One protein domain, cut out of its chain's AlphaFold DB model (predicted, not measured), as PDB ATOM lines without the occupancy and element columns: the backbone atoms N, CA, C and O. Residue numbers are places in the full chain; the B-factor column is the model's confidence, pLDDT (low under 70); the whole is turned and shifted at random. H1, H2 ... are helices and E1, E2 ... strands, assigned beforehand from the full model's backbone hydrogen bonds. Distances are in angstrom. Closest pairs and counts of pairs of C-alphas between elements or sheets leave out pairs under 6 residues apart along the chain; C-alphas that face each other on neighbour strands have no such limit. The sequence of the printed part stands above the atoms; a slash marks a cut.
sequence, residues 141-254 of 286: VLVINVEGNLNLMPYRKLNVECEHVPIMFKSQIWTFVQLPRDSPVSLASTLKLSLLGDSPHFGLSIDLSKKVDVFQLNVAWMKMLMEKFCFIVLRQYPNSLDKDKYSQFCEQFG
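This is residues 141 to 254 of the 286 residues of the protein "Hypothetical protein" of Rotaria sp. Silwood1 (UniProt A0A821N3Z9). One strongly twisted sheet of seven strands makes the body, with H2 packed on one face, the very short H1 on the opposite face, and H3 set off beyond edge strand E7 at the end of an arm. Residues 239 to 244 stick out, and 243 and 244 belong to H3. The printed part has 114 residues, with three named helices and seven named strands in the order E1 E2 E3 E4 H1 E5 E6 H2 E7 H3, mixed in class. The sheet is mixed, ordered E2 E1 E4 E3 E5 E6 E7. The whole is compact, with a radius of gyration of the C-alphas of 13.9 A and spans of 43 by 31 by 27 A.

Begin at E1, residues 141 to 144, which forms an antiparallel hairpin with E2, residues 150 to 153; look at N 143 and O 151, 2.9 A. On its other side E1 is parallel to E4, residues 172 to 178, with N 144 and O 176 at 2.8 A. E4 makes a hairpin with E3, residues 164 to 169, where N 167 and O 175 are 2.8 A apart. E3 is parallel to E5, residues 192 to 195, with N 195 and O 168 at 2.8 A. E5 and E6, residues 204 to 207, form the third hairpin, with N 205 and O 194 at 2.8 A. E6 is parallel to E7, residues 232 to 235, with N 233 and O 204 at 2.8 A. H2, residues 219 to 229, lies between these two along the chain in a strand-helix-strand unit, two parallel neighbour strands with a helix between, with a right-handed crossover. H2 is on the sheet at a height of 5.8 A, over none of its strands; its closest C-alphas to E7 are Met 226 and Ile 232, 5.8 A. On the opposite face is H1, residues 187 to 190, whose closest C-alphas to E3 are Ala 188 and Val 165, 5.2 A. H3, residues 243 to 251, is not on the sheet, and is only just apart from H2, closest at 8.4 A. In H2 and H3 every O i to N i+4 pair is within hydrogen-bond range; H1 is too short for one.

Find C-alpha 141 at (-4.619, -37.901, 13.320), where E1 begins. E3 runs 16.2 A and E4 18.0 A. H2 starts at (-25.736, -39.792, -0.622) and runs 15.1 A. H3 runs 12.4 A and ends at C-alpha 251, (-34.345, -42.457, -4.747).

The two C-alphas farthest apart, Pro 154 and Asp 244, are 43.3 A apart. The printed part has no cut, and its one long link is E6 to H2. Mean pLDDT of the printed part is 89.3; look for values under 70 at residues 238 to 240.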
ATOM      1  N   VAL A 141      -3.213 -37.658  13.008       90.50
ATOM      2  CA  VAL A 141      -4.619 -37.901  13.320       90.50
ATOM      3  C   VAL A 141      -5.171 -38.998  12.426       90.50
ATOM      4  O   VAL A 141      -4.668 -39.216  11.321       90.50
ATOM      5  N   LEU A 142      -6.228 -39.660  12.888       91.25
ATOM      6  CA  LEU A 142      -7.018 -40.550  12.050       91.25
ATOM      7  C   LEU A 142      -8.018 -39.746  11.219       91.25
ATOM      8  O   LEU A 142      -8.666 -38.814  11.706       91.25
ATOM      9  N   VAL A 143      -8.125 -40.126   9.951       92.69
ATOM     10  CA  VAL A 143      -9.034 -39.525   8.984       92.69
ATOM     11  C   VAL A 143      -9.745 -40.640   8.238       92.69
ATOM     12  O   VAL A 143      -9.115 -41.542   7.692       92.69
ATOM     13  N   ILE A 144     -11.069 -40.575   8.228       93.31
ATOM     14  CA  ILE A 144     -11.929 -41.417   7.410       93.31
ATOM     15  C   ILE A 144     -11.999 -40.765   6.034       93.31
ATOM     16  O   ILE A 144     -12.518 -39.655   5.921       93.31
ATOM     17  N   ASN A 145     -11.457 -41.410   5.005       91.81
ATOM     18  CA  ASN A 145     -11.555 -40.883   3.645       91.81
ATOM     19  C   ASN A 145     -12.982 -41.061   3.084       91.81
ATOM     20  O   ASN A 145     -13.849 -41.673   3.711       91.81
ATOM     21  N   VAL A 146     -13.221 -40.548   1.877       92.25
ATOM     22  CA  VAL A 146     -14.530 -40.637   1.204       92.25
ATOM     23  C   VAL A 146     -14.991 -42.073   0.910       92.25
ATOM     24  O   VAL A 146     -16.181 -42.297   0.723       92.25
ATOM     25  N   GLU A 147     -14.073 -43.042   0.910       90.88
ATOM     26  CA  GLU A 147     -14.341 -44.476   0.706       90.88
ATOM     27  C   GLU A 147     -14.580 -45.222   2.032       90.88
ATOM     28  O   GLU A 147     -14.858 -46.416   2.028       90.88
ATOM     29  N   GLY A 148     -14.435 -44.551   3.179       90.56
ATOM     30  CA  GLY A 148     -14.577 -45.156   4.505       90.56
ATOM     31  C   GLY A 148     -13.290 -45.742   5.094       90.56
ATOM     32  O   GLY A 148     -13.289 -46.159   6.258       90.56
ATOM     33  N   ASN A 149     -12.171 -45.706   4.369       89.19
ATOM     34  CA  ASN A 149     -10.869 -46.182   4.839       89.19
ATOM     35  C   ASN A 149     -10.279 -45.250   5.911       89.19
ATOM     36  O   ASN A 149     -10.491 -44.037   5.888       89.19
ATOM     37  N   LEU A 150      -9.548 -45.822   6.874       87.50
ATOM     38  CA  LEU A 150      -8.835 -45.066   7.909       87.50
ATOM     39  C   LEU A 150      -7.401 -44.784   7.468       87.50
ATOM     40  O   LEU A 150      -6.611 -45.711   7.318       87.50
ATOM     41  N   ASN A 151      -7.050 -43.504   7.367       87.38
ATOM     42  CA  ASN A 151      -5.707 -43.054   7.019       87.38
ATOM     43  C   ASN A 151      -5.130 -42.181   8.139       87.38
ATOM     44  O   ASN A 151      -5.856 -41.451   8.817       87.38
ATOM     45  N   LEU A 152      -3.810 -42.236   8.326       86.88
ATOM     46  CA  LEU A 152      -3.106 -41.327   9.229       86.88
ATOM     47  C   LEU A 152      -2.696 -40.069   8.476       86.88
ATOM     48  O   LEU A 152      -2.058 -40.175   7.437       86.88
ATOM     49  N   MET A 153      -2.958 -38.885   9.017       85.94
ATOM     50  CA  MET A 153      -2.528 -37.624   8.408       85.94
ATOM     51  C   MET A 153      -1.926 -36.675   9.452       85.94
ATOM     52  O   MET A 153      -2.460 -36.584  10.554       85.94
ATOM     53  N   PRO A 154      -0.856 -35.918   9.142       85.44
ATOM     54  CA  PRO A 154      -0.395 -34.859  10.033       85.44
ATOM     55  C   PRO A 154      -1.497 -33.822  10.260       85.44
ATOM     56  O   PRO A 154      -2.078 -33.337   9.291       85.44
ATOM     57  N   TYR A 155      -1.733 -33.420  11.511       87.88
ATOM     58  CA  TYR A 155      -2.794 -32.461  11.858       87.88
ATOM     59  C   TYR A 155      -2.744 -31.179  11.007       87.88
ATOM     60  O   TYR A 155      -3.760 -30.726  10.500       87.88
ATOM     61  N   ARG A 156      -1.542 -30.647  10.746       83.94
ATOM     62  CA  ARG A 156      -1.320 -29.449   9.912       83.94
ATOM     63  C   ARG A 156      -1.783 -29.558   8.453       83.94
ATOM     64  O   ARG A 156      -1.811 -28.551   7.761       83.94
ATOM     65  N   LYS A 157      -2.024 -30.775   7.956       86.38
ATOM     66  CA  LYS A 157      -2.542 -31.021   6.605       86.38
ATOM     67  C   LYS A 157      -4.069 -31.130   6.580       86.38
ATOM     68  O   LYS A 157      -4.633 -31.175   5.494       86.38
ATOM     69  N   LEU A 158      -4.729 -31.183   7.741       89.44
ATOM     70  CA  LEU A 158      -6.182 -31.096   7.798       89.44
ATOM     71  C   LEU A 158      -6.628 -29.732   7.293       89.44
ATOM     72  O   LEU A 158      -6.154 -28.696   7.755       89.44
ATOM     73  N   ASN A 159      -7.602 -29.759   6.399       87.06
ATOM     74  CA  ASN A 159      -8.324 -28.576   5.984       87.06
ATOM     75  C   ASN A 159      -9.747 -28.646   6.542       87.06
ATOM     76  O   ASN A 159     -10.642 -29.208   5.913       87.06
ATOM     77  N   VAL A 160      -9.928 -28.121   7.754       82.31
ATOM     78  CA  VAL A 160     -11.225 -28.112   8.453       82.31
ATOM     79  C   VAL A 160     -12.176 -27.024   7.958       82.31
ATOM     80  O   VAL A 160     -13.343 -26.992   8.341       82.31
ATOM     81  N   GLU A 161     -11.687 -26.125   7.105       75.00
ATOM     82  CA  GLU A 161     -12.503 -25.055   6.542       75.00
ATOM     83  C   GLU A 161     -13.387 -25.578   5.412       75.00
ATOM     84  O   GLU A 161     -14.544 -25.162   5.330       75.00
ATOM     85  N   CYS A 162     -12.879 -26.519   4.602       80.50
ATOM     86  CA  CYS A 162     -13.617 -27.026   3.446       80.50
ATOM     87  C   CYS A 162     -13.595 -28.538   3.188       80.50
ATOM     88  O   CYS A 162     -14.479 -29.016   2.482       80.50
ATOM     89  N   GLU A 163     -12.666 -29.318   3.750       90.06
ATOM     90  CA  GLU A 163     -12.522 -30.736   3.366       90.06
ATOM     91  C   GLU A 163     -12.761 -31.729   4.505       90.06
ATOM     92  O   GLU A 163     -13.209 -32.842   4.252       90.06
ATOM     93  N   HIS A 164     -12.446 -31.367   5.750       95.25
ATOM     94  CA  HIS A 164     -12.395 -32.308   6.868       95.25
ATOM     95  C   HIS A 164     -13.321 -31.878   8.001       95.25
ATOM     96  O   HIS A 164     -13.197 -30.778   8.530       95.25
ATOM     97  N   VAL A 165     -14.202 -32.776   8.436       95.62
ATOM     98  CA  VAL A 165     -15.124 -32.525   9.551       95.62
ATOM     99  C   VAL A 165     -14.674 -33.319  10.774       95.62
ATOM    100  O   VAL A 165     -14.477 -34.533  10.657       95.62
ATOM    101  N   PRO A 166     -14.497 -32.689  11.950       96.38
ATOM    102  CA  PRO A 166     -14.220 -33.424  13.176       96.38
ATOM    103  C   PRO A 166     -15.454 -34.219  13.611       96.38
ATOM    104  O   PRO A 166     -16.571 -33.701  13.642       96.38
ATOM    105  N   ILE A 167     -15.233 -35.472  13.996       96.69
ATOM    106  CA  ILE A 167     -16.220 -36.315  14.664       96.69
ATOM    107  C   ILE A 167     -15.899 -36.320  16.154       96.69
ATOM    108  O   ILE A 167     -14.807 -36.718  16.568       96.69
ATOM    109  N   MET A 168     -16.865 -35.895  16.960       96.69
ATOM    110  CA  MET A 168     -16.731 -35.798  18.407       96.69
ATOM    111  C   MET A 168     -17.198 -37.084  19.098       96.69
ATOM    112  O   MET A 168     -18.227 -37.651  18.741       96.69
ATOM    113  N   PHE A 169     -16.502 -37.505  20.148       96.56
ATOM    114  CA  PHE A 169     -16.946 -38.533  21.088       96.56
ATOM    115  C   PHE A 169     -16.712 -38.027  22.508       96.56
ATOM    116  O   PHE A 169     -15.597 -37.641  22.850       96.56
ATOM    117  N   LYS A 170     -17.769 -37.979  23.329       92.69
ATOM    118  CA  LYS A 170     -17.700 -37.483  24.721       92.69
ATOM    119  C   LYS A 170     -16.969 -36.127  24.836       92.69
ATOM    120  O   LYS A 170     -16.109 -35.938  25.689       92.69
ATOM    121  N   SER A 171     -17.314 -35.193  23.944       92.00
ATOM    122  CA  SER A 171     -16.748 -33.831  23.849       92.00
ATOM    123  C   SER A 171     -15.270 -33.738  23.453       92.00
ATOM    124  O   SER A 171     -14.695 -32.653  23.506       92.00
ATOM    125  N   GLN A 172     -14.661 -34.833  23.002       94.62
ATOM    126  CA  GLN A 172     -13.306 -34.849  22.453       94.62
ATOM    127  C   GLN A 172     -13.338 -35.201  20.970       94.62
ATOM    128  O   GLN A 172     -14.239 -35.905  20.515       94.62
ATOM    129  N   ILE A 173     -12.362 -34.712  20.207       95.50
ATOM    130  CA  ILE A 173     -12.201 -35.127  18.812       95.50
ATOM    131  C   ILE A 173     -11.785 -36.597  18.818       95.50
ATOM    132  O   ILE A 173     -10.754 -36.947  19.388       95.50
ATOM    133  N   TRP A 174     -12.585 -37.445  18.182       95.12
ATOM    134  CA  TRP A 174     -12.287 -38.865  18.035       95.12
ATOM    135  C   TRP A 174     -11.532 -39.149  16.735       95.12
ATOM    136  O   TRP A 174     -10.500 -39.814  16.737       95.12
ATOM    137  N   THR A 175     -12.028 -38.611  15.622       94.88
ATOM    138  CA  THR A 175     -11.416 -38.724  14.290       94.88
ATOM    139  C   THR A 175     -11.889 -37.566  13.415       94.88
ATOM    140  O   THR A 175     -12.777 -36.808  13.806       94.88
ATOM    141  N   PHE A 176     -11.353 -37.460  12.204       96.12
ATOM    142  CA  PHE A 176     -11.912 -36.617  11.148       96.12
ATOM    143  C   PHE A 176     -12.550 -37.471  10.055       96.12
ATOM    144  O   PHE A 176     -12.173 -38.629   9.878       96.12
ATOM    145  N   VAL A 177     -13.486 -36.900   9.305       96.00
ATOM    146  CA  VAL A 177     -14.009 -37.474   8.061       96.00
ATOM    147  C   VAL A 177     -13.823 -36.487   6.917       96.00
ATOM    148  O   VAL A 177     -14.030 -35.288   7.087       96.00
ATOM    149  N   GLN A 178     -13.414 -36.997   5.764       95.38
ATOM    150  CA  GLN A 178     -13.260 -36.231   4.540       95.38
ATOM    151  C   GLN A 178     -14.608 -36.094   3.824       95.38
ATOM    152  O   GLN A 178     -15.345 -37.072   3.675       95.38
ATOM    153  N   LEU A 179     -14.914 -34.886   3.362       94.62
ATOM    154  CA  LEU A 179     -16.051 -34.612   2.494       94.62
ATOM    155  C   LEU A 179     -15.725 -34.936   1.026       94.62
ATOM    156  O   LEU A 179     -14.584 -34.755   0.588       94.62
ATOM    157  N   PRO A 180     -16.716 -35.376   0.234       93.75
ATOM    158  CA  PRO A 180     -16.594 -35.472  -1.219       93.75
ATOM    159  C   PRO A 180     -16.238 -34.128  -1.862       93.75
ATOM    160  O   PRO A 180     -16.655 -33.078  -1.374       93.75
ATOM    161  N   ARG A 181     -15.491 -34.147  -2.974       88.94
ATOM    162  CA  ARG A 181     -14.987 -32.926  -3.642       88.94
ATOM    163  C   ARG A 181     -16.088 -32.024  -4.203       88.94
ATOM    164  O   ARG A 181     -15.862 -30.835  -4.384       88.94
ATOM    165  N   ASP A 182     -17.242 -32.601  -4.507       88.81
ATOM    166  CA  ASP A 182     -18.464 -31.935  -4.963       88.81
ATOM    167  C   ASP A 182     -19.262 -31.288  -3.817       88.81
ATOM    168  O   ASP A 182     -20.246 -30.594  -4.073       88.81
ATOM    169  N   SER A 183     -18.842 -31.473  -2.560       89.31
ATOM    170  CA  SER A 183     -19.505 -30.859  -1.409       89.31
ATOM    171  C   SER A 183     -19.340 -29.334  -1.411       89.31
ATOM    172  O   SER A 183     -18.274 -28.824  -1.766       89.31
ATOM    173  N   PRO A 184     -20.346 -28.573  -0.940       88.56
ATOM    174  CA  PRO A 184     -20.202 -27.136  -0.744       88.56
ATOM    175  C   PRO A 184     -19.017 -26.799   0.171       88.56
ATOM    176  O   PRO A 184     -18.868 -27.378   1.245       88.56
ATOM    177  N   VAL A 185     -18.214 -25.801  -0.209       84.75
ATOM    178  CA  VAL A 185     -16.987 -25.404   0.514       84.75
ATOM    179  C   VAL A 185     -17.257 -25.054   1.984       84.75
ATOM    180  O   VAL A 185     -16.444 -25.351   2.849       84.75
ATOM    181  N   SER A 186     -18.410 -24.457   2.297       86.50
ATOM    182  CA  SER A 186     -18.789 -24.086   3.667       86.50
ATOM    183  C   SER A 186     -19.302 -25.255   4.514       86.50
ATOM    184  O   SER A 186     -19.534 -25.089   5.715       86.50
ATOM    185  N   LEU A 187     -19.506 -26.438   3.925       87.25
ATOM    186  CA  LEU A 187     -20.125 -27.564   4.614       87.25
ATOM    187  C   LEU A 187     -19.234 -28.074   5.758       87.25
ATOM    188  O   LEU A 187     -19.732 -28.349   6.850       87.25
ATOM    189  N   ALA A 188     -17.913 -28.115   5.559       87.94
ATOM    190  CA  ALA A 188     -16.997 -28.651   6.564       87.94
ATOM    191  C   ALA A 188     -16.996 -27.852   7.877       87.94
ATOM    192  O   ALA A 188     -17.036 -28.427   8.964       87.94
ATOM    193  N   SER A 189     -17.016 -26.522   7.776       86.94
ATOM    194  CA  SER A 189     -17.020 -25.612   8.931       86.94
ATOM    195  C   SER A 189     -18.399 -25.453   9.594       86.94
ATOM    196  O   SER A 189     -18.526 -24.911  10.705       86.94
ATOM    197  N   THR A 190     -19.462 -25.913   8.930       89.88
ATOM    198  CA  THR A 190     -20.837 -25.804   9.429       89.88
ATOM    199  C   THR A 190     -21.333 -27.085  10.082       89.88
ATOM    200  O   THR A 190     -21.967 -26.994  11.138       89.88
ATOM    201  N   LEU A 191     -21.009 -28.248   9.517       91.88
ATOM    202  CA  LEU A 191     -21.406 -29.538  10.067       91.88
ATOM    203  C   LEU A 191     -20.813 -29.777  11.455       91.88
ATOM    204  O   LEU A 191     -19.650 -29.483  11.732       91.88
ATOM    205  N   LYS A 192     -21.626 -30.376  12.326       93.56
ATOM    206  CA  LYS A 192     -21.157 -30.949  13.587       93.56
ATOM    207  C   LYS A 192     -21.536 -32.417  13.621       93.56
ATOM    208  O   LYS A 192     -22.713 -32.761  13.495       93.56
ATOM    209  N   LEU A 193     -20.523 -33.255  13.798       95.75
ATOM    210  CA  LEU A 193     -20.656 -34.700  13.849       95.75
ATOM    211  C   LEU A 193     -20.304 -35.194  15.248       95.75
ATOM    212  O   LEU A 193     -19.251 -34.843  15.781       95.75
ATOM    213  N   SER A 194     -21.170 -36.022  15.824       96.50
ATOM    214  CA  SER A 194     -20.972 -36.577  17.165       96.50
ATOM    215  C   SER A 194     -21.397 -38.037  17.213       96.50
ATOM    216  O   SER A 194     -22.505 -38.371  16.801       96.50
ATOM    217  N   LEU A 195     -20.541 -38.900  17.749       96.75
ATOM    218  CA  LEU A 195     -20.852 -40.304  18.001       96.75
ATOM    219  C   LEU A 195     -21.907 -40.442  19.101       96.75
ATOM    220  O   LEU A 195     -21.961 -39.635  20.036       96.75
ATOM    221  N   LEU A 196     -22.757 -41.458  18.966       93.44
ATOM    222  CA  LEU A 196     -23.857 -41.737  19.881       93.44
ATOM    223  C   LEU A 196     -23.494 -42.857  20.867       93.44
ATOM    224  O   LEU A 196     -22.734 -43.767  20.562       93.44
ATOM    225  N   GLY A 197     -24.077 -42.805  22.066       88.12
ATOM    226  CA  GLY A 197     -23.893 -43.840  23.085       88.12
ATOM    227  C   GLY A 197     -22.470 -43.920  23.652       88.12
ATOM    228  O   GLY A 197     -21.760 -42.918  23.755       88.12
ATOM    229  N   ASP A 198     -22.078 -45.131  24.055       88.50
ATOM    230  CA  ASP A 198     -20.817 -45.404  24.758       88.50
ATOM    231  C   ASP A 198     -19.740 -46.074  23.900       88.50
ATOM    232  O   ASP A 198     -18.625 -46.282  24.379       88.50
ATOM    233  N   SER A 199     -20.044 -46.383  22.636       88.94
ATOM    234  CA  SER A 199     -19.107 -47.007  21.700       88.94
ATOM    235  C   SER A 199     -18.782 -46.059  20.546       88.94
ATOM    236  O   SER A 199     -19.701 -45.559  19.902       88.94
ATOM    237  N   PRO A 200     -17.499 -45.856  20.203       86.69
ATOM    238  CA  PRO A 200     -17.116 -45.006  19.078       86.69
ATOM    239  C   PRO A 200     -17.382 -45.639  17.701       86.69
ATOM    240  O   PRO A 200     -17.121 -45.022  16.672       86.69
ATOM    241  N   HIS A 201     -17.888 -46.872  17.667       86.19
ATOM    242  CA  HIS A 201     -18.166 -47.619  16.439       86.19
ATOM    243  C   HIS A 201     -19.663 -47.753  16.145       86.19
ATOM    244  O   HIS A 201     -20.045 -48.540  15.287       86.19
ATOM    245  N   PHE A 202     -20.521 -47.035  16.876       93.00
ATOM    246  CA  PHE A 202     -21.961 -47.241  16.805       93.00
ATOM    247  C   PHE A 202     -22.734 -45.928  16.926       93.00
ATOM    248  O   PHE A 202     -22.681 -45.255  17.947       93.00
ATOM    249  N   GLY A 203     -23.496 -45.605  15.887       95.88
ATOM    250  CA  GLY A 203     -24.354 -44.437  15.791       95.88
ATOM    251  C   GLY A 203     -23.596 -43.127  15.583       95.88
ATOM    252  O   GLY A 203     -22.688 -42.770  16.334       95.88
ATOM    253  N   LEU A 204     -24.031 -42.354  14.591       97.12
ATOM    254  CA  LEU A 204     -23.499 -41.023  14.312       97.12
ATOM    255  C   LEU A 204     -24.628 -39.994  14.242       97.12
ATOM    256  O   LEU A 204     -25.604 -40.171  13.526       97.12
ATOM    257  N   SER A 205     -24.492 -38.883  14.953       95.88
ATOM    258  CA  SER A 205     -25.386 -37.735  14.847       95.88
ATOM    259  C   SER A 205     -24.796 -36.684  13.916       95.88
ATOM    260  O   SER A 205     -23.647 -36.285  14.095       95.88
ATOM    261  N   ILE A 206     -25.617 -36.178  12.997       95.06
ATOM    262  CA  ILE A 206     -25.316 -35.036  12.128       95.06
ATOM    263  C   ILE A 206     -26.246 -33.890  12.525       95.06
ATOM    264  O   ILE A 206     -27.466 -34.016  12.427       95.06
ATOM    265  N   ASP A 207     -25.688 -32.791  13.021       92.06
ATOM    266  CA  ASP A 207     -26.449 -31.595  13.398       92.06
ATOM    267  C   ASP A 207     -26.563 -30.628  12.211       92.06
ATOM    268  O   ASP A 207     -25.551 -30.144  11.696       92.06
ATOM    269  N   LEU A 208     -27.801 -30.340  11.800       88.00
ATOM    270  CA  LEU A 208     -28.139 -29.481  10.661       88.00
ATOM    271  C   LEU A 208     -28.556 -28.053  11.075       88.00
ATOM    272  O   LEU A 208     -28.936 -27.241  10.228       88.00
ATOM    273  N   SER A 209     -28.437 -27.696  12.361       79.31
ATOM    274  CA  SER A 209     -28.927 -26.428  12.937       79.31
ATOM    275  C   SER A 209     -28.394 -25.151  12.277       79.31
ATOM    276  O   SER A 209     -29.060 -24.117  12.313       79.31
ATOM    277  N   LYS A 210     -27.221 -25.183  11.631       79.12
ATOM    278  CA  LYS A 210     -26.636 -24.024  10.926       79.12
ATOM    279  C   LYS A 210     -27.234 -23.780   9.528       79.12
ATOM    280  O   LYS A 210     -26.544 -23.254   8.660       79.12
ATOM    281  N   LYS A 211     -28.512 -24.122   9.317       73.50
ATOM    282  CA  LYS A 211     -29.210 -24.052   8.015       73.50
ATOM    283  C   LYS A 211     -28.546 -24.910   6.932       73.50
ATOM    284  O   LYS A 211     -28.545 -24.534   5.762       73.50
ATOM    285  N   VAL A 212     -27.961 -26.038   7.330       81.12
ATOM    286  CA  VAL A 212     -27.472 -27.027   6.369       81.12
ATOM    287  C   VAL A 212     -28.683 -27.796   5.870       81.12
ATOM    288  O   VAL A 212     -29.428 -28.365   6.666       81.12
ATOM    289  N   ASP A 213     -28.899 -27.783   4.561       84.75
ATOM    290  CA  ASP A 213     -29.965 -28.571   3.957       84.75
ATOM    291  C   ASP A 213     -29.489 -30.023   3.806       84.75
ATOM    292  O   ASP A 213     -28.364 -30.263   3.366       84.75
ATOM    293  N   VAL A 214     -30.330 -31.006   4.152       86.75
ATOM    294  CA  VAL A 214     -29.981 -32.429   3.990       86.75
ATOM    295  C   VAL A 214     -29.665 -32.755   2.535       86.75
ATOM    296  O   VAL A 214     -28.801 -33.583   2.265       86.75
ATOM    297  N   PHE A 215     -30.304 -32.052   1.597       87.12
ATOM    298  CA  PHE A 215     -30.102 -32.245   0.165       87.12
ATOM    299  C   PHE A 215     -28.711 -31.796  -0.317       87.12
ATOM    300  O   PHE A 215     -28.330 -32.099  -1.443       87.12
ATOM    301  N   GLN A 216     -27.936 -31.092   0.520       87.62
ATOM    302  CA  GLN A 216     -26.529 -30.763   0.253       87.62
ATOM    303  C   GLN A 216     -25.572 -31.903   0.625       87.62
ATOM    304  O   GLN A 216     -24.391 -31.845   0.281       87.62
ATOM    305  N   LEU A 217     -26.047 -32.916   1.355       90.50
ATOM    306  CA  LEU A 217     -25.238 -34.063   1.742       90.50
ATOM    307  C   LEU A 217     -25.179 -35.070   0.595       90.50
ATOM    308  O   LEU A 217     -26.199 -35.523   0.078       90.50
ATOM    309  N   ASN A 218     -23.964 -35.463   0.230       93.56
ATOM    310  CA  ASN A 218     -23.749 -36.492  -0.774       93.56
ATOM    311  C   ASN A 218     -24.233 -37.863  -0.254       93.56
ATOM    312  O   ASN A 218     -23.818 -38.330   0.810       93.56
ATOM    313  N   VAL A 219     -25.091 -38.531  -1.026       93.06
ATOM    314  CA  VAL A 219     -25.736 -39.792  -0.622       93.06
ATOM    315  C   VAL A 219     -24.752 -40.957  -0.508       93.06
ATOM    316  O   VAL A 219     -24.876 -41.772   0.407       93.06
ATOM    317  N   ALA A 220     -23.749 -41.040  -1.385       94.00
ATOM    318  CA  ALA A 220     -22.720 -42.077  -1.289       94.00
ATOM    319  C   ALA A 220     -21.885 -41.909  -0.010       94.00
ATOM    320  O   ALA A 220     -21.605 -42.883   0.687       94.00
ATOM    321  N   TRP A 221     -21.574 -40.666   0.356       95.44
ATOM    322  CA  TRP A 221     -20.906 -40.354   1.614       95.44
ATOM    323  C   TRP A 221     -21.766 -40.691   2.838       95.44
ATOM    324  O   TRP A 221     -21.273 -41.295   3.789       95.44
ATOM    325  N   MET A 222     -23.068 -40.385   2.803       95.00
ATOM    326  CA  MET A 222     -23.994 -40.790   3.868       95.00
ATOM    327  C   MET A 222     -24.071 -42.312   4.012       95.00
ATOM    328  O   MET A 222     -24.072 -42.811   5.136       95.00
ATOM    329  N   LYS A 223     -24.099 -43.059   2.901       95.12
ATOM    330  CA  LYS A 223     -24.052 -44.530   2.916       95.12
ATOM    331  C   LYS A 223     -22.778 -45.057   3.556       95.12
ATOM    332  O   LYS A 223     -22.872 -45.878   4.460       95.12
ATOM    333  N   MET A 224     -21.621 -44.520   3.172       95.69
ATOM    334  CA  MET A 224     -20.339 -44.874   3.785       95.69
ATOM    335  C   MET A 224     -20.358 -44.650   5.306       95.69
ATOM    336  O   MET A 224     -19.921 -45.510   6.071       95.69
ATOM    337  N   LEU A 225     -20.930 -43.535   5.772       95.81
ATOM    338  CA  LEU A 225     -21.088 -43.283   7.205       95.81
ATOM    339  C   LEU A 225     -22.041 -44.276   7.880       95.81
ATOM    340  O   LEU A 225     -21.756 -44.726   8.988       95.81
ATOM    341  N   MET A 226     -23.154 -44.625   7.233       95.00
ATOM    342  CA  MET A 226     -24.098 -45.623   7.748       95.00
ATOM    343  C   MET A 226     -23.464 -47.010   7.840       95.00
ATOM    344  O   MET A 226     -23.640 -47.683   8.846       95.00
ATOM    345  N   GLU A 227     -22.678 -47.426   6.850       94.12
ATOM    346  CA  GLU A 227     -21.945 -48.694   6.892       94.12
ATOM    347  C   GLU A 227     -20.910 -48.701   8.021       94.12
ATOM    348  O   GLU A 227     -20.775 -49.685   8.748       94.12
ATOM    349  N   LYS A 228     -20.216 -47.575   8.220       93.56
ATOM    350  CA  LYS A 228     -19.145 -47.466   9.212       93.56
ATOM    351  C   LYS A 228     -19.628 -47.319  10.655       93.56
ATOM    352  O   LYS A 228     -18.945 -47.781  11.567       93.56
ATOM    353  N   PHE A 229     -20.770 -46.667  10.867       95.44
ATOM    354  CA  PHE A 229     -21.328 -46.383  12.195       95.44
ATOM    355  C   PHE A 229     -22.685 -47.058  12.438       95.44
ATOM    356  O   PHE A 229     -23.381 -46.713  13.388       95.44
ATOM    357  N   CYS A 230     -23.085 -48.012  11.598       94.25
ATOM    358  CA  CYS A 230     -24.376 -48.715  11.596       94.25
ATOM    359  C   CYS A 230     -25.610 -47.854  11.262       94.25
ATOM    360  O   CYS A 230     -26.490 -48.311  10.537       94.25
ATOM    361  N   PHE A 231     -25.716 -46.630  11.785       95.06
ATOM    362  CA  PHE A 231     -26.808 -45.704  11.482       95.06
ATOM    363  C   PHE A 231     -26.393 -44.247  11.686       95.06
ATOM    364  O   PHE A 231     -25.475 -43.933  12.450       95.06
ATOM    365  N   ILE A 232     -27.128 -43.350  11.031       95.44
ATOM    366  CA  ILE A 232     -26.993 -41.904  11.196       95.44
ATOM    367  C   ILE A 232     -28.298 -41.295  11.718       95.44
ATOM    368  O   ILE A 232     -29.389 -41.735  11.362       95.44
ATOM    369  N   VAL A 233     -28.189 -40.261  12.547       94.44
ATOM    370  CA  VAL A 233     -29.314 -39.465  13.047       94.44
ATOM    371  C   VAL A 233     -29.123 -38.031  12.591       94.44
ATOM    372  O   VAL A 233     -28.195 -37.350  13.029       94.44
ATOM    373  N   LEU A 234     -30.020 -37.558  11.735       92.00
ATOM    374  CA  LEU A 234     -30.070 -36.160  11.326       92.00
ATOM    375  C   LEU A 234     -30.854 -35.374  12.382       92.00
ATOM    376  O   LEU A 234     -32.028 -35.648  12.622       92.00
ATOM    377  N   ARG A 235     -30.202 -34.424  13.054       90.25
ATOM    378  CA  ARG A 235     -30.814 -33.582  14.093       90.25
ATOM    379  C   ARG A 235     -31.044 -32.170  13.585       90.25
ATOM    380  O   ARG A 235     -30.309 -31.690  12.729       90.25
ATOM    381  N   GLN A 236     -32.017 -31.491  14.198       83.94
ATOM    382  CA  GLN A 236     -32.340 -30.087  13.910       83.94
ATOM    383  C   GLN A 236     -32.736 -29.862  12.442       83.94
ATOM    384  O   GLN A 236     -32.466 -28.812  11.864       83.94
ATOM    385  N   TYR A 237     -33.374 -30.872  11.844       75.94
ATOM    386  CA  TYR A 237     -33.961 -30.762  10.517       75.94
ATOM    387  C   TYR A 237     -35.157 -29.792  10.564       75.94
ATOM    388  O   TYR A 237     -35.950 -29.875  11.505       75.94
ATOM    389  N   PRO A 238     -35.301 -28.862   9.603       69.62
ATOM    390  CA  PRO A 238     -36.415 -27.919   9.597       69.62
ATOM    391  C   PRO A 238     -37.773 -28.640   9.571       69.62
ATOM    392  O   PRO A 238     -37.965 -29.611   8.845       69.62
ATOM    393  N   ASN A 239     -38.735 -28.132  10.350       62.47
ATOM    394  CA  ASN A 239     -40.038 -28.771  10.593       62.47
ATOM    395  C   ASN A 239     -40.909 -28.978   9.336       62.47
ATOM    396  O   ASN A 239     -41.877 -29.733   9.389       62.47
ATOM    397  N   SER A 240     -40.608 -28.317   8.214       67.62
ATOM    398  CA  SER A 240     -41.342 -28.473   6.955       67.62
ATOM    399  C   SER A 240     -40.576 -29.382   5.991       67.62
ATOM    400  O   SER A 240     -39.698 -28.923   5.258       67.62
ATOM    401  N   LEU A 241     -40.918 -30.671   5.985       72.38
ATOM    402  CA  LEU A 241     -40.421 -31.616   4.990       72.38
ATOM    403  C   LEU A 241     -41.256 -31.502   3.709       72.38
ATOM    404  O   LEU A 241     -42.432 -31.866   3.690       72.38
ATOM    405  N   ASP A 242     -40.640 -31.019   2.636       82.38
ATOM    406  CA  ASP A 242     -41.195 -31.134   1.289       82.38
ATOM    407  C   ASP A 242     -41.144 -32.613   0.869       82.38
ATOM    408  O   ASP A 242     -40.065 -33.180   0.681       82.38
ATOM    409  N   LYS A 243     -42.319 -33.251   0.797       82.00
ATOM    410  CA  LYS A 243     -42.448 -34.694   0.546       82.00
ATOM    411  C   LYS A 243     -41.899 -35.095  -0.821       82.00
ATOM    412  O   LYS A 243     -41.304 -36.166  -0.928       82.00
ATOM    413  N   ASP A 244     -42.053 -34.241  -1.829       83.69
ATOM    414  CA  ASP A 244     -41.627 -34.543  -3.194       83.69
ATOM    415  C   ASP A 244     -40.102 -34.471  -3.296       83.69
ATOM    416  O   ASP A 244     -39.464 -35.406  -3.785       83.69
ATOM    417  N   LYS A 245     -39.495 -33.417  -2.728       85.75
ATOM    418  CA  LYS A 245     -38.027 -33.313  -2.631       85.75
ATOM    419  C   LYS A 245     -37.427 -34.446  -1.810       85.75
ATOM    420  O   LYS A 245     -36.381 -34.983  -2.170       85.75
ATOM    421  N   TYR A 246     -38.091 -34.831  -0.722       85.50
ATOM    422  CA  TYR A 246     -37.655 -35.950   0.104       85.50
ATOM    423  C   TYR A 246     -37.700 -37.278  -0.658       85.50
ATOM    424  O   TYR A 246     -36.720 -38.016  -0.627       85.50
ATOM    425  N   SER A 247     -38.780 -37.559  -1.395       85.25
ATOM    426  CA  SER A 247     -38.883 -38.776  -2.212       85.25
ATOM    427  C   SER A 247     -37.775 -38.841  -3.268       85.25
ATOM    428  O   SER A 247     -37.088 -39.855  -3.368       85.25
ATOM    429  N   GLN A 248     -37.532 -37.739  -3.988       86.88
ATOM    430  CA  GLN A 248     -36.450 -37.650  -4.981       86.88
ATOM    431  C   GLN A 248     -35.062 -37.840  -4.357       86.88
ATOM    432  O   GLN A 248     -34.174 -38.446  -4.953       86.88
ATOM    433  N   PHE A 249     -34.852 -37.333  -3.143       88.25
ATOM    434  CA  PHE A 249     -33.614 -37.555  -2.404       88.25
ATOM    435  C   PHE A 249     -33.452 -39.017  -1.975       88.25
ATOM    436  O   PHE A 249     -32.369 -39.579  -2.124       88.25
ATOM    437  N   CYS A 250     -34.520 -39.665  -1.503       88.12
ATOM    438  CA  CYS A 250     -34.508 -41.081  -1.137       88.12
ATOM    439  C   CYS A 250     -34.182 -41.998  -2.325       88.12
ATOM    440  O   CYS A 250     -33.443 -42.963  -2.150       88.12
ATOM    441  N   GLU A 251     -34.648 -41.681  -3.533       89.38
ATOM    442  CA  GLU A 251     -34.345 -42.457  -4.747       89.38
ATOM    443  C   GLU A 251     -32.843 -42.499  -5.078       89.38
ATOM    444  O   GLU A 251     -32.351 -43.478  -5.641       89.38
ATOM    445  N   GLN A 252     -32.068 -41.495  -4.654       90.50
ATOM    446  CA  GLN A 252     -30.606 -41.507  -4.791       90.50
ATOM    447  C   GLN A 252     -29.942 -42.568  -3.893       90.50
ATOM    448  O   GLN A 252     -28.821 -43.012  -4.164       90.50
ATOM    449  N   PHE A 253     -30.617 -43.017  -2.824       89.94
ATOM    450  CA  PHE A 253     -30.139 -44.127  -1.997       89.94
ATOM    451  C   PHE A 253     -30.337 -45.482  -2.680       89.94
ATOM    452  O   PHE A 253     -29.667 -46.448  -2.310       89.94
ATOM    453  N   GLY A 254     -31.173 -45.564  -3.706       89.38
ATOM    454  CA  GLY A 254     -31.469 -46.793  -4.423       89.38
ATOM    455  C   GLY A 254     -32.960 -46.926  -4.719       89.38
ATOM    456  O   GLY A 254     -33.740 -46.025  -4.410       89.38
TER     457      GLY A 254